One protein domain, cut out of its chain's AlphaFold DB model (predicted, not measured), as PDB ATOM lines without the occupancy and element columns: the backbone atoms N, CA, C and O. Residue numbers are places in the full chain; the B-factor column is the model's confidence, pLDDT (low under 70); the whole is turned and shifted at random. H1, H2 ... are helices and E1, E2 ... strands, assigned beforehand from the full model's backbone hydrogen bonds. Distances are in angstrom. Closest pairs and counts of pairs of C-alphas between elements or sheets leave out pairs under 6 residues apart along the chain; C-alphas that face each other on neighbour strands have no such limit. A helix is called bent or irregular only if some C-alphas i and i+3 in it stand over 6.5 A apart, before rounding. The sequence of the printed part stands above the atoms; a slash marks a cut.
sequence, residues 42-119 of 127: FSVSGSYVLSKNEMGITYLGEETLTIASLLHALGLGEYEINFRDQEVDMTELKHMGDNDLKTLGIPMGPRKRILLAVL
ATOM      1  N   PHE A  42     192.593 189.145 120.855       44.97
ATOM      2  CA  PHE A  42     191.996 188.410 121.967       44.97
ATOM      3  C   PHE A  42     191.244 189.398 122.856       44.97
ATOM      4  O   PHE A  42     191.840 190.094 123.680       44.97
ATOM      5  N   SER A  43     189.925 189.458 122.674       34.78
ATOM      6  CA  SER A  43     189.029 190.165 123.585       34.78
ATOM      7  C   SER A  43     188.884 189.339 124.864       34.78
ATOM      8  O   SER A  43     188.324 188.240 124.843       34.78
ATOM      9  N   VAL A  44     189.425 189.833 125.979       43.47
ATOM     10  CA  VAL A  44     189.122 189.281 127.303       43.47
ATOM     11  C   VAL A  44     188.001 190.118 127.906       43.47
ATOM     12  O   VAL A  44     188.046 191.345 127.889       43.47
ATOM     13  N   SER A  45     186.978 189.421 128.405       47.75
ATOM     14  CA  SER A  45     185.813 189.949 129.121       47.75
ATOM     15  C   SER A  45     186.179 191.118 130.049       47.75
ATOM     16  O   SER A  45     186.701 190.901 131.141       47.75
ATOM     17  N   GLY A  46     185.850 192.336 129.613       40.78
ATOM     18  CA  GLY A  46     186.093 193.583 130.336       40.78
ATOM     19  C   GLY A  46     187.173 194.431 129.669       40.78
ATOM     20  O   GLY A  46     188.334 194.339 130.036       40.78
ATOM     21  N   SER A  47     186.769 195.241 128.683       40.62
ATOM     22  CA  SER A  47     187.464 196.430 128.139       40.62
ATOM     23  C   SER A  47     188.929 196.345 127.663       40.62
ATOM     24  O   SER A  47     189.414 197.342 127.140       40.62
ATOM     25  N   TYR A  48     189.640 195.219 127.778       44.38
ATOM     26  CA  TYR A  48     191.058 195.121 127.411       44.38
ATOM     27  C   TYR A  48     191.271 194.363 126.094       44.38
ATOM     28  O   TYR A  48     191.016 193.161 125.996       44.38
ATOM     29  N   VAL A  49     191.793 195.074 125.088       49.03
ATOM     30  CA  VAL A  49     192.276 194.498 123.824       49.03
ATOM     31  C   VAL A  49     193.763 194.156 123.946       49.03
ATOM     32  O   VAL A  49     194.626 195.032 124.026       49.03
ATOM     33  N   LEU A  50     194.084 192.862 123.984       53.84
ATOM     34  CA  LEU A  50     195.467 192.385 123.962       53.84
ATOM     35  C   LEU A  50     195.912 192.224 122.504       53.84
ATOM     36  O   LEU A  50     195.390 191.359 121.801       53.84
ATOM     37  N   SER A  51     196.892 193.016 122.048       48.38
ATOM     38  CA  SER A  51     197.552 192.770 120.761       48.38
ATOM     39  C   SER A  51     198.789 191.916 120.993       48.38
ATOM     40  O   SER A  51     199.737 192.314 121.670       48.38
ATOM     41  N   LYS A  52     198.774 190.696 120.466       50.28
ATOM     42  CA  LYS A  52     199.917 189.791 120.537       50.28
ATOM     43  C   LYS A  52     200.761 189.969 119.281       50.28
ATOM     44  O   LYS A  52     200.313 189.635 118.189       50.28
ATOM     45  N   ASN A  53     201.984 190.465 119.437       47.75
ATOM     46  CA  ASN A  53     202.971 190.530 118.364       47.75
ATOM     47  C   ASN A  53     204.146 189.574 118.649       47.75
ATOM     48  O   ASN A  53     204.251 188.973 119.720       47.75
ATOM     49  N   GLU A  54     205.038 189.399 117.672       49.78
ATOM     50  CA  GLU A  54     206.193 188.490 117.784       49.78
ATOM     51  C   GLU A  54     207.211 188.920 118.864       49.78
ATOM     52  O   GLU A  54     208.097 188.139 119.210       49.78
ATOM     53  N   MET A  55     207.053 190.124 119.427       49.81
ATOM     54  CA  MET A  55     207.868 190.706 120.500       49.81
ATOM     55  C   MET A  55     207.202 190.610 121.888       49.81
ATOM     56  O   MET A  55     207.844 190.934 122.886       49.81
ATOM     57  N   GLY A  56     205.943 190.157 121.973       52.03
ATOM     58  CA  GLY A  56     205.184 190.030 123.221       52.03
ATOM     59  C   GLY A  56     203.741 190.535 123.119       52.03
ATOM     60  O   GLY A  56     203.204 190.774 122.041       52.03
ATOM     61  N   ILE A  57     203.082 190.664 124.269       58.06
ATOM     62  CA  ILE A  57     201.755 191.287 124.376       58.06
ATOM     63  C   ILE A  57     201.954 192.804 124.488       58.06
ATOM     64  O   ILE A  57     202.648 193.266 125.389       58.06
ATOM     65  N   THR A  58     201.353 193.579 123.589       52.62
ATOM     66  CA  THR A  58     201.341 195.048 123.608       52.62
ATOM     67  C   THR A  58     199.898 195.542 123.552       52.62
ATOM     68  O   THR A  58     199.117 195.068 122.732       52.62
ATOM     69  N   TYR A  59     199.521 196.477 124.420       54.50
ATOM     70  CA  TYR A  59     198.167 197.032 124.468       54.50
ATOM     71  C   TYR A  59     198.005 198.113 123.384       54.50
ATOM     72  O   TYR A  59     198.844 199.005 123.267       54.50
ATOM     73  N   LEU A  60     196.948 198.033 122.563       47.84
ATOM     74  CA  LEU A  60     196.612 199.048 121.549       47.84
ATOM     75  C   LEU A  60     195.800 200.182 122.185       47.84
ATOM     76  O   LEU A  60     194.608 200.336 121.942       47.84
ATOM     77  N   GLY A  61     196.468 200.957 123.027       41.91
ATOM     78  CA  GLY A  61     195.895 202.131 123.669       41.91
ATOM     79  C   GLY A  61     196.930 202.811 124.538       41.91
ATOM     80  O   GLY A  61     196.753 202.805 125.737       41.91
ATOM     81  N   GLU A  62     198.033 203.266 123.933       38.50
ATOM     82  CA  GLU A  62     199.067 204.186 124.463       38.50
ATOM     83  C   GLU A  62     199.507 204.068 125.944       38.50
ATOM     84  O   GLU A  62     200.161 204.963 126.470       38.50
ATOM     85  N   GLU A  63     199.227 202.955 126.614       45.34
ATOM     86  CA  GLU A  63     199.586 202.720 128.003       45.34
ATOM     87  C   GLU A  63     200.693 201.672 128.036       45.34
ATOM     88  O   GLU A  63     200.594 200.566 127.494       45.34
ATOM     89  N   THR A  64     201.810 202.089 128.615       55.41
ATOM     90  CA  THR A  64     203.017 201.307 128.840       55.41
ATOM     91  C   THR A  64     202.670 199.892 129.317       55.41
ATOM     92  O   THR A  64     201.866 199.706 130.227       55.41
ATOM     93  N   LEU A  65     203.265 198.856 128.713       69.94
ATOM     94  CA  LEU A  65     203.168 197.499 129.262       69.94
ATOM     95  C   LEU A  65     203.721 197.553 130.692       69.94
ATOM     96  O   LEU A  65     204.914 197.780 130.866       69.94
ATOM     97  N   THR A  66     202.864 197.391 131.699       84.31
ATOM     98  CA  THR A  66     203.255 197.375 133.116       84.31
ATOM     99  C   THR A  66     203.241 195.953 133.658       84.31
ATOM    100  O   THR A  66     202.501 195.095 133.165       84.31
ATOM    101  N   ILE A  67     204.007 195.702 134.723       88.81
ATOM    102  CA  ILE A  67     204.003 194.403 135.413       88.81
ATOM    103  C   ILE A  67     202.602 194.072 135.936       88.81
ATOM    104  O   ILE A  67     202.145 192.945 135.765       88.81
ATOM    105  N   ALA A  68     201.897 195.060 136.494       87.25
ATOM    106  CA  ALA A  68     200.521 194.918 136.965       87.25
ATOM    107  C   ALA A  68     199.604 194.349 135.870       87.25
ATOM    108  O   ALA A  68     198.974 193.307 136.057       87.25
ATOM    109  N   SER A  69     199.608 194.970 134.684       84.19
ATOM    110  CA  SER A  69     198.785 194.528 133.550       84.19
ATOM    111  C   SER A  69     199.131 193.104 133.094       84.19
ATOM    112  O   SER A  69     198.240 192.286 132.859       84.19
ATOM    113  N   LEU A  70     200.425 192.770 133.028       88.69
ATOM    114  CA  LEU A  70     200.903 191.440 132.662       88.69
ATOM    115  C   LEU A  70     200.432 190.386 133.671       88.69
ATOM    116  O   LEU A  70     199.913 189.340 133.285       88.69
ATOM    117  N   LEU A  71     200.594 190.654 134.965       90.88
ATOM    118  CA  LEU A  71     200.192 189.736 136.024       90.88
ATOM    119  C   LEU A  71     198.674 189.567 136.072       90.88
ATOM    120  O   LEU A  71     198.202 188.438 136.183       90.88
ATOM    121  N   HIS A  72     197.908 190.644 135.910       88.19
ATOM    122  CA  HIS A  72     196.449 190.586 135.818       88.19
ATOM    123  C   HIS A  72     195.994 189.718 134.638       88.19
ATOM    124  O   HIS A  72     195.163 188.829 134.826       88.19
ATOM    125  N   ALA A  73     196.604 189.873 133.458       83.69
ATOM    126  CA  ALA A  73     196.312 189.042 132.287       83.69
ATOM    127  C   ALA A  73     196.653 187.552 132.499       83.69
ATOM    128  O   ALA A  73     196.015 186.668 131.923       83.69
ATOM    129  N   LEU A  74     197.636 187.245 133.353       86.81
ATOM    130  CA  LEU A  74     197.977 185.875 133.746       86.81
ATOM    131  C   LEU A  74     197.100 185.337 134.894       86.81
ATOM    132  O   LEU A  74     197.197 184.149 135.217       86.81
ATOM    133  N   GLY A  75     196.243 186.158 135.505       88.44
ATOM    134  CA  GLY A  75     195.513 185.806 136.727       88.44
ATOM    135  C   GLY A  75     196.433 185.669 137.947       88.44
ATOM    136  O   GLY A  75     196.185 184.840 138.812       88.44
ATOM    137  N   LEU A  76     197.530 186.427 137.961       93.38
ATOM    138  CA  LEU A  76     198.586 186.461 138.977       93.38
ATOM    139  C   LEU A  76     198.705 187.850 139.630       93.38
ATOM    140  O   LEU A  76     199.752 188.178 140.181       93.38
ATOM    141  N   GLY A  77     197.658 188.679 139.543       89.69
ATOM    142  CA  GLY A  77     197.667 190.058 140.051       89.69
ATOM    143  C   GLY A  77     197.972 190.176 141.546       89.69
ATOM    144  O   GLY A  77     198.566 191.155 141.975       89.69
ATOM    145  N   GLU A  78     197.683 189.133 142.330       92.81
ATOM    146  CA  GLU A  78     198.040 189.050 143.755       92.81
ATOM    147  C   GLU A  78     199.549 189.188 144.026       92.81
ATOM    148  O   GLU A  78     199.945 189.590 145.115       92.81
ATOM    149  N   TYR A  79     200.388 188.892 143.029       94.06
ATOM    150  CA  TYR A  79     201.839 188.991 143.133       94.06
ATOM    151  C   TYR A  79     202.397 190.349 142.693       94.06
ATOM    152  O   TYR A  79     203.604 190.539 142.791       94.06
ATOM    153  N   GLU A  80     201.572 191.291 142.217       92.25
ATOM    154  CA  GLU A  80     202.028 192.633 141.808       92.25
ATOM    155  C   GLU A  80     202.816 193.324 142.926       92.25
ATOM    156  O   GLU A  80     203.863 193.922 142.673       92.25
ATOM    157  N   ILE A  81     202.343 193.181 144.166       92.69
ATOM    158  CA  ILE A  81     202.957 193.777 145.354       92.69
ATOM    159  C   ILE A  81     204.403 193.295 145.512       92.69
ATOM    160  O   ILE A  81     205.283 194.110 145.743       92.69
ATOM    161  N   ASN A  82     204.683 192.011 145.273       93.81
ATOM    162  CA  ASN A  82     206.032 191.452 145.388       93.81
ATOM    163  C   ASN A  82     207.027 192.108 144.416       93.81
ATOM    164  O   ASN A  82     208.204 192.231 144.741       93.81
ATOM    165  N   PHE A  83     206.567 192.508 143.225       92.81
ATOM    166  CA  PHE A  83     207.403 193.216 142.254       92.81
ATOM    167  C   PHE A  83     207.568 194.687 142.636       92.81
ATOM    168  O   PHE A  83     208.683 195.196 142.586       92.81
ATOM    169  N   ARG A  84     206.490 195.350 143.077       90.81
ATOM    170  CA  ARG A  84     206.541 196.748 143.538       90.81
ATOM    171  C   ARG A  84     207.447 196.915 144.761       90.81
ATOM    172  O   ARG A  84     208.260 197.830 144.780       90.81
ATOM    173  N   ASP A  85     207.342 196.024 145.743       93.25
ATOM    174  CA  ASP A  85     208.128 196.051 146.985       93.25
ATOM    175  C   ASP A  85     209.622 195.799 146.757       93.25
ATOM    176  O   ASP A  85     210.445 196.077 147.627       93.25
ATOM    177  N   GLN A  86     209.980 195.217 145.614       92.81
ATOM    178  CA  GLN A  86     211.361 194.947 145.218       92.81
ATOM    179  C   GLN A  86     211.819 195.877 144.088       92.81
ATOM    180  O   GLN A  86     212.868 195.634 143.504       92.81
ATOM    181  N   GLU A  87     211.033 196.923 143.803       91.25
ATOM    182  CA  GLU A  87     211.287 197.943 142.778       91.25
ATOM    183  C   GLU A  87     211.579 197.356 141.387       91.25
ATOM    184  O   GLU A  87     212.318 197.931 140.595       91.25
ATOM    185  N   VAL A  88     210.965 196.209 141.078       91.06
ATOM    186  CA  VAL A  88     211.191 195.512 139.813       91.06
ATOM    187  C   VAL A  88     210.418 196.188 138.692       91.06
ATOM    188  O   VAL A  88     209.193 196.295 138.749       91.06
ATOM    189  N   ASP A  89     211.129 196.539 137.623       88.62
ATOM    190  CA  ASP A  89     210.561 197.091 136.391       88.62
ATOM    191  C   ASP A  89     210.434 196.048 135.268       88.62
ATOM    192  O   ASP A  89     211.022 194.965 135.300       88.62
ATOM    193  N   MET A  90     209.696 196.377 134.199       86.69
ATOM    194  CA  MET A  90     209.531 195.482 133.039       86.69
ATOM    195  C   MET A  90     210.853 195.074 132.381       86.69
ATOM    196  O   MET A  90     210.933 194.012 131.762       86.69
ATOM    197  N   THR A  91     211.875 195.923 132.464       87.62
ATOM    198  CA  THR A  91     213.209 195.613 131.944       87.62
ATOM    199  C   THR A  91     213.901 194.586 132.825       87.62
ATOM    200  O   THR A  91     214.470 193.634 132.300       87.62
ATOM    201  N   GLU A  92     213.817 194.727 134.144       90.25
ATOM    202  CA  GLU A  92     214.396 193.771 135.086       90.25
ATOM    203  C   GLU A  92     213.684 192.429 135.001       90.25
ATOM    204  O   GLU A  92     214.341 191.405 134.825       90.25
ATOM    205  N   LEU A  93     212.348 192.439 134.966       90.62
ATOM    206  CA  LEU A  93     211.519 191.242 134.849       90.62
ATOM    207  C   LEU A  93     211.906 190.356 133.652       90.62
ATOM    208  O   LEU A  93     211.864 189.131 133.749       90.62
ATOM    209  N   LYS A  94     212.315 190.954 132.527       87.06
ATOM    210  CA  LYS A  94     212.773 190.221 131.330       87.06
ATOM    211  C   LYS A  94     214.102 189.488 131.526       87.06
ATOM    212  O   LYS A  94     214.381 188.548 130.786       87.06
ATOM    213  N   HIS A  95     214.915 189.926 132.482       89.19
ATOM    214  CA  HIS A  95     216.196 189.309 132.822       89.19
ATOM    215  C   HIS A  95     216.091 188.356 134.019       89.19
ATOM    216  O   HIS A  95     217.016 187.578 134.247       89.19
ATOM    217  N   MET A  96     214.973 188.379 134.754       92.75
ATOM    218  CA  MET A  96     214.748 187.499 135.898       92.75
ATOM    219  C   MET A  96     214.619 186.033 135.475       92.75
ATOM    220  O   MET A  96     213.886 185.679 134.549       92.75
ATOM    221  N   GLY A  97     215.300 185.158 136.209       91.94
ATOM    222  CA  GLY A  97     215.168 183.712 136.121       91.94
ATOM    223  C   GLY A  97     214.255 183.127 137.200       91.94
ATOM    224  O   GLY A  97     213.683 183.819 138.041       91.94
ATOM    225  N   ASP A  98     214.149 181.795 137.215       93.25
ATOM    226  CA  ASP A  98     213.347 181.074 138.215       93.25
ATOM    227  C   ASP A  98     213.811 181.345 139.659       93.25
ATOM    228  O   ASP A  98     212.989 181.395 140.575       93.25
ATOM    229  N   ASN A  99     215.119 181.553 139.855       94.50
ATOM    230  CA  ASN A  99     215.699 181.865 141.160       94.50
ATOM    231  C   ASN A  99     215.322 183.267 141.644       94.50
ATOM    232  O   ASN A  99     214.990 183.422 142.814       94.50
ATOM    233  N   ASP A 100     215.315 184.266 140.763       94.31
ATOM    234  CA  ASP A 100     215.002 185.643 141.149       94.31
ATOM    235  C   ASP A 100     213.531 185.754 141.551       94.31
ATOM    236  O   ASP A 100     213.205 186.258 142.624       94.31
ATOM    237  N   LEU A 101     212.636 185.144 140.767       94.38
ATOM    238  CA  LEU A 101     211.218 185.068 141.118       94.38
ATOM    239  C   LEU A 101     210.979 184.269 142.409       94.38
ATOM    240  O   LEU A 101     210.024 184.527 143.140       94.38
ATOM    241  N   LYS A 102     211.825 183.278 142.710       95.00
ATOM    242  CA  LYS A 102     211.748 182.540 143.975       95.00
ATOM    243  C   LYS A 102     212.122 183.444 145.150       95.00
ATOM    244  O   LYS A 102     211.465 183.365 146.184       95.00
ATOM    245  N   THR A 103     213.138 184.290 144.989       94.19
ATOM    246  CA  THR A 103     213.554 185.280 145.994       94.19
ATOM    247  C   THR A 103     212.464 186.321 146.243       94.19
ATOM    248  O   THR A 103     212.240 186.680 147.393       94.19
ATOM    249  N   LEU A 104     211.696 186.697 145.211       92.56
ATOM    250  CA  LEU A 104     210.489 187.528 145.347       92.56
ATOM    251  C   LEU A 104     209.337 186.847 146.118       92.56
ATOM    252  O   LEU A 104     208.284 187.445 146.313       92.56
ATOM    253  N   GLY A 105     209.473 185.578 146.517       93.19
ATOM    254  CA  GLY A 105     208.421 184.831 147.212       93.19
ATOM    255  C   GLY A 105     207.368 184.210 146.289       93.19
ATOM    256  O   GLY A 105     206.341 183.727 146.766       93.19
ATOM    257  N   ILE A 106     207.608 184.168 144.974       94.94
ATOM    258  CA  ILE A 106     206.671 183.572 144.019       94.94
ATOM    259  C   ILE A 106     206.782 182.026 144.078       94.94
ATOM    260  O   ILE A 106     207.879 181.467 143.944       94.94
ATOM    261  N   PRO A 107     205.681 181.266 144.229       94.25
ATOM    262  CA  PRO A 107     205.721 179.801 144.226       94.25
ATOM    263  C   PRO A 107     205.971 179.212 142.822       94.25
ATOM    264  O   PRO A 107     205.784 179.871 141.802       94.25
ATOM    265  N   MET A 108     206.395 177.941 142.746       91.94
ATOM    266  CA  MET A 108     206.859 177.289 141.498       91.94
ATOM    267  C   MET A 108     205.869 177.363 140.317       91.94
ATOM    268  O   MET A 108     206.295 177.371 139.164       91.94
ATOM    269  N   GLY A 109     204.555 177.358 140.573       93.00
ATOM    270  CA  GLY A 109     203.522 177.387 139.529       93.00
ATOM    271  C   GLY A 109     203.453 178.742 138.810       93.00
ATOM    272  O   GLY A 109     203.753 178.804 137.614       93.00
ATOM    273  N   PRO A 110     203.112 179.830 139.525       94.25
ATOM    274  CA  PRO A 110     203.120 181.191 138.991       94.25
ATOM    275  C   PRO A 110     204.440 181.592 138.324       94.25
ATOM    276  O   PRO A 110     204.410 182.168 137.238       94.25
ATOM    277  N   ARG A 111     205.594 181.191 138.883       94.56
ATOM    278  CA  ARG A 111     206.918 181.461 138.288       94.56
ATOM    279  C   ARG A 111     207.030 181.029 136.836       94.56
ATOM    280  O   ARG A 111     207.409 181.820 135.977       94.56
ATOM    281  N   LYS A 112     206.648 179.782 136.544       92.69
ATOM    282  CA  LYS A 112     206.697 179.244 135.177       92.69
ATOM    283  C   LYS A 112     205.795 180.025 134.227       92.69
ATOM    284  O   LYS A 112     206.165 180.220 133.075       92.69
ATOM    285  N   ARG A 113     204.626 180.473 134.694       90.06
ATOM    286  CA  ARG A 113     203.684 181.247 133.872       90.06
ATOM    287  C   ARG A 113     204.246 182.626 133.526       90.06
ATOM    288  O   ARG A 113     204.172 183.009 132.365       90.06
ATOM    289  N   ILE A 114     204.845 183.316 134.497       91.38
ATOM    290  CA  ILE A 114     205.486 184.624 134.292       91.38
ATOM    291  C   ILE A 114     206.654 184.488 133.314       91.38
ATOM    292  O   ILE A 114     206.669 185.180 132.300       91.38
ATOM    293  N   LEU A 115     207.567 183.537 133.550       90.50
ATOM    294  CA  LEU A 115     208.711 183.288 132.664       90.50
ATOM    295  C   LEU A 115     208.269 183.018 131.221       90.50
ATOM    296  O   LEU A 115     208.802 183.612 130.294       90.50
ATOM    297  N   LEU A 116     207.262 182.167 131.009       87.06
ATOM    298  CA  LEU A 116     206.750 181.885 129.663       87.06
ATOM    299  C   LEU A 116     206.107 183.101 128.982       87.06
ATOM    300  O   LEU A 116     206.075 183.143 127.755       87.06
ATOM    301  N   ALA A 117     205.584 184.053 129.753       85.50
ATOM    302  CA  ALA A 117     204.954 185.256 129.223       85.50
ATOM    303  C   ALA A 117     205.969 186.345 128.846       85.50
ATOM    304  O   ALA A 117     205.717 187.104 127.912       85.50
ATOM    305  N   VAL A 118     207.104 186.418 129.553       85.44
ATOM    306  CA  VAL A 118     208.172 187.398 129.278       85.44
ATOM    307  C   VAL A 118     209.246 186.876 128.329       85.44
ATOM    308  O   VAL A 118     209.952 187.670 127.709       85.44
ATOM    309  N   LEU A 119     209.369 185.553 128.181       79.81
ATOM    310  CA  LEU A 119     210.285 184.956 127.220       79.81
ATOM    311  C   LEU A 119     209.802 185.187 125.779       79.81
ATOM    312  O   LEU A 119     208.609 185.041 125.493       79.81
TER     313      LEU A 119
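AT A GLANCE: This is residues 42 to 119 of the 127 residues of the protein "SAM domain-containing protein" of Kingdonia uniflora (UniProt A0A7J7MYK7). Five short helices, H1 to H5, cluster together, and a small antiparallel sheet of three strands, E1, E2 and E3, sits at one end of the cluster, with H4 at the far end. H1, nearest the middle of the whole, grazes the sheet and forms a helical hairpin with H2, while H4 packs steeply crossed on H5, the longest helix. The printed part has 78 residues, with three named strands followed by five named helices in the order E1 E2 E3 H1 H2 H3 H4 H5; the sheet's order is E1 E2 E3, and the class is mixed, helices and strands. The whole is compact, with a radius of gyration of the C-alphas of 12.4 A and spans of 33 by 23 by 21 A.

HOW THE PARTS SIT: E1, residues 42 to 44, E2, residues 48 to 53, and E3, residues 56 to 59, form a meander, each strand the antiparallel neighbour of the one before. The pairing is staggered: E2 pairs with E1 over residues 48 to 50 and with E3 over residues 50 to 53. In the hairpin E2 and E3, at 144 degrees, N 58 and O 51 are 2.8 A apart and N 53 and O 56 are 2.9 A apart, within hydrogen-bond range. In the hairpin E1 and E2, at 151 degrees, no backbone N and O are within that range; C-alphas 43 and 49 face each other at 5.4 A. H1, residues 67 to 74, is on the sheet but only grazes it, with residues 69 to 73. H1 touches H2, residues 77 to 84, at a shallow tilt of 23 degrees, opposite ways; their closest C-alphas, of Leu 71 and Gly 77, are 4.8 A apart. H5, residues 108 to 118, only just touches H1, with 3 pairs of C-alphas within 8 A, the closest those of Leu 74 and Arg 113 at 7.3 A. H4, residues 98 to 103, touches H5 at a steep tilt of 61 degrees, opposite ways, closest at the C-alphas of Leu 101 and Arg 111, 6.3 A. H3, residues 90 to 95, is close to H5 but not clearly touching, closest at the C-alphas of Lys 94 and Val 118, 5.8 A. Every O i to N i+4 pair is within hydrogen-bond range in H1 and H4; the counts are 6 of 7 in H5, 1 of 2 in H3 and 1 of 4 in H2, where 4 of 5 O i to N i+3 pairs are within range.

IN THESE COORDINATES: E1 begins at C-alpha 42, (191.996, 188.410, 121.967). E2 is 15.6 A long and E3 10.0 A. H1 is 10.6 A long and H2 11.6 A; H2 is irregular, with C-alphas 78 and 81 7.0 A apart. H5, 15.9 A long, ends at C-alpha 118, (208.172, 187.398, 129.278).

THE WHOLE: The two C-alphas farthest apart, of Ser 47 and Asn 99, are 34.3 A apart. The printed part has no cut and no long link. Mean pLDDT of the printed part is 77.6, and residues 42 to 65 are under 70.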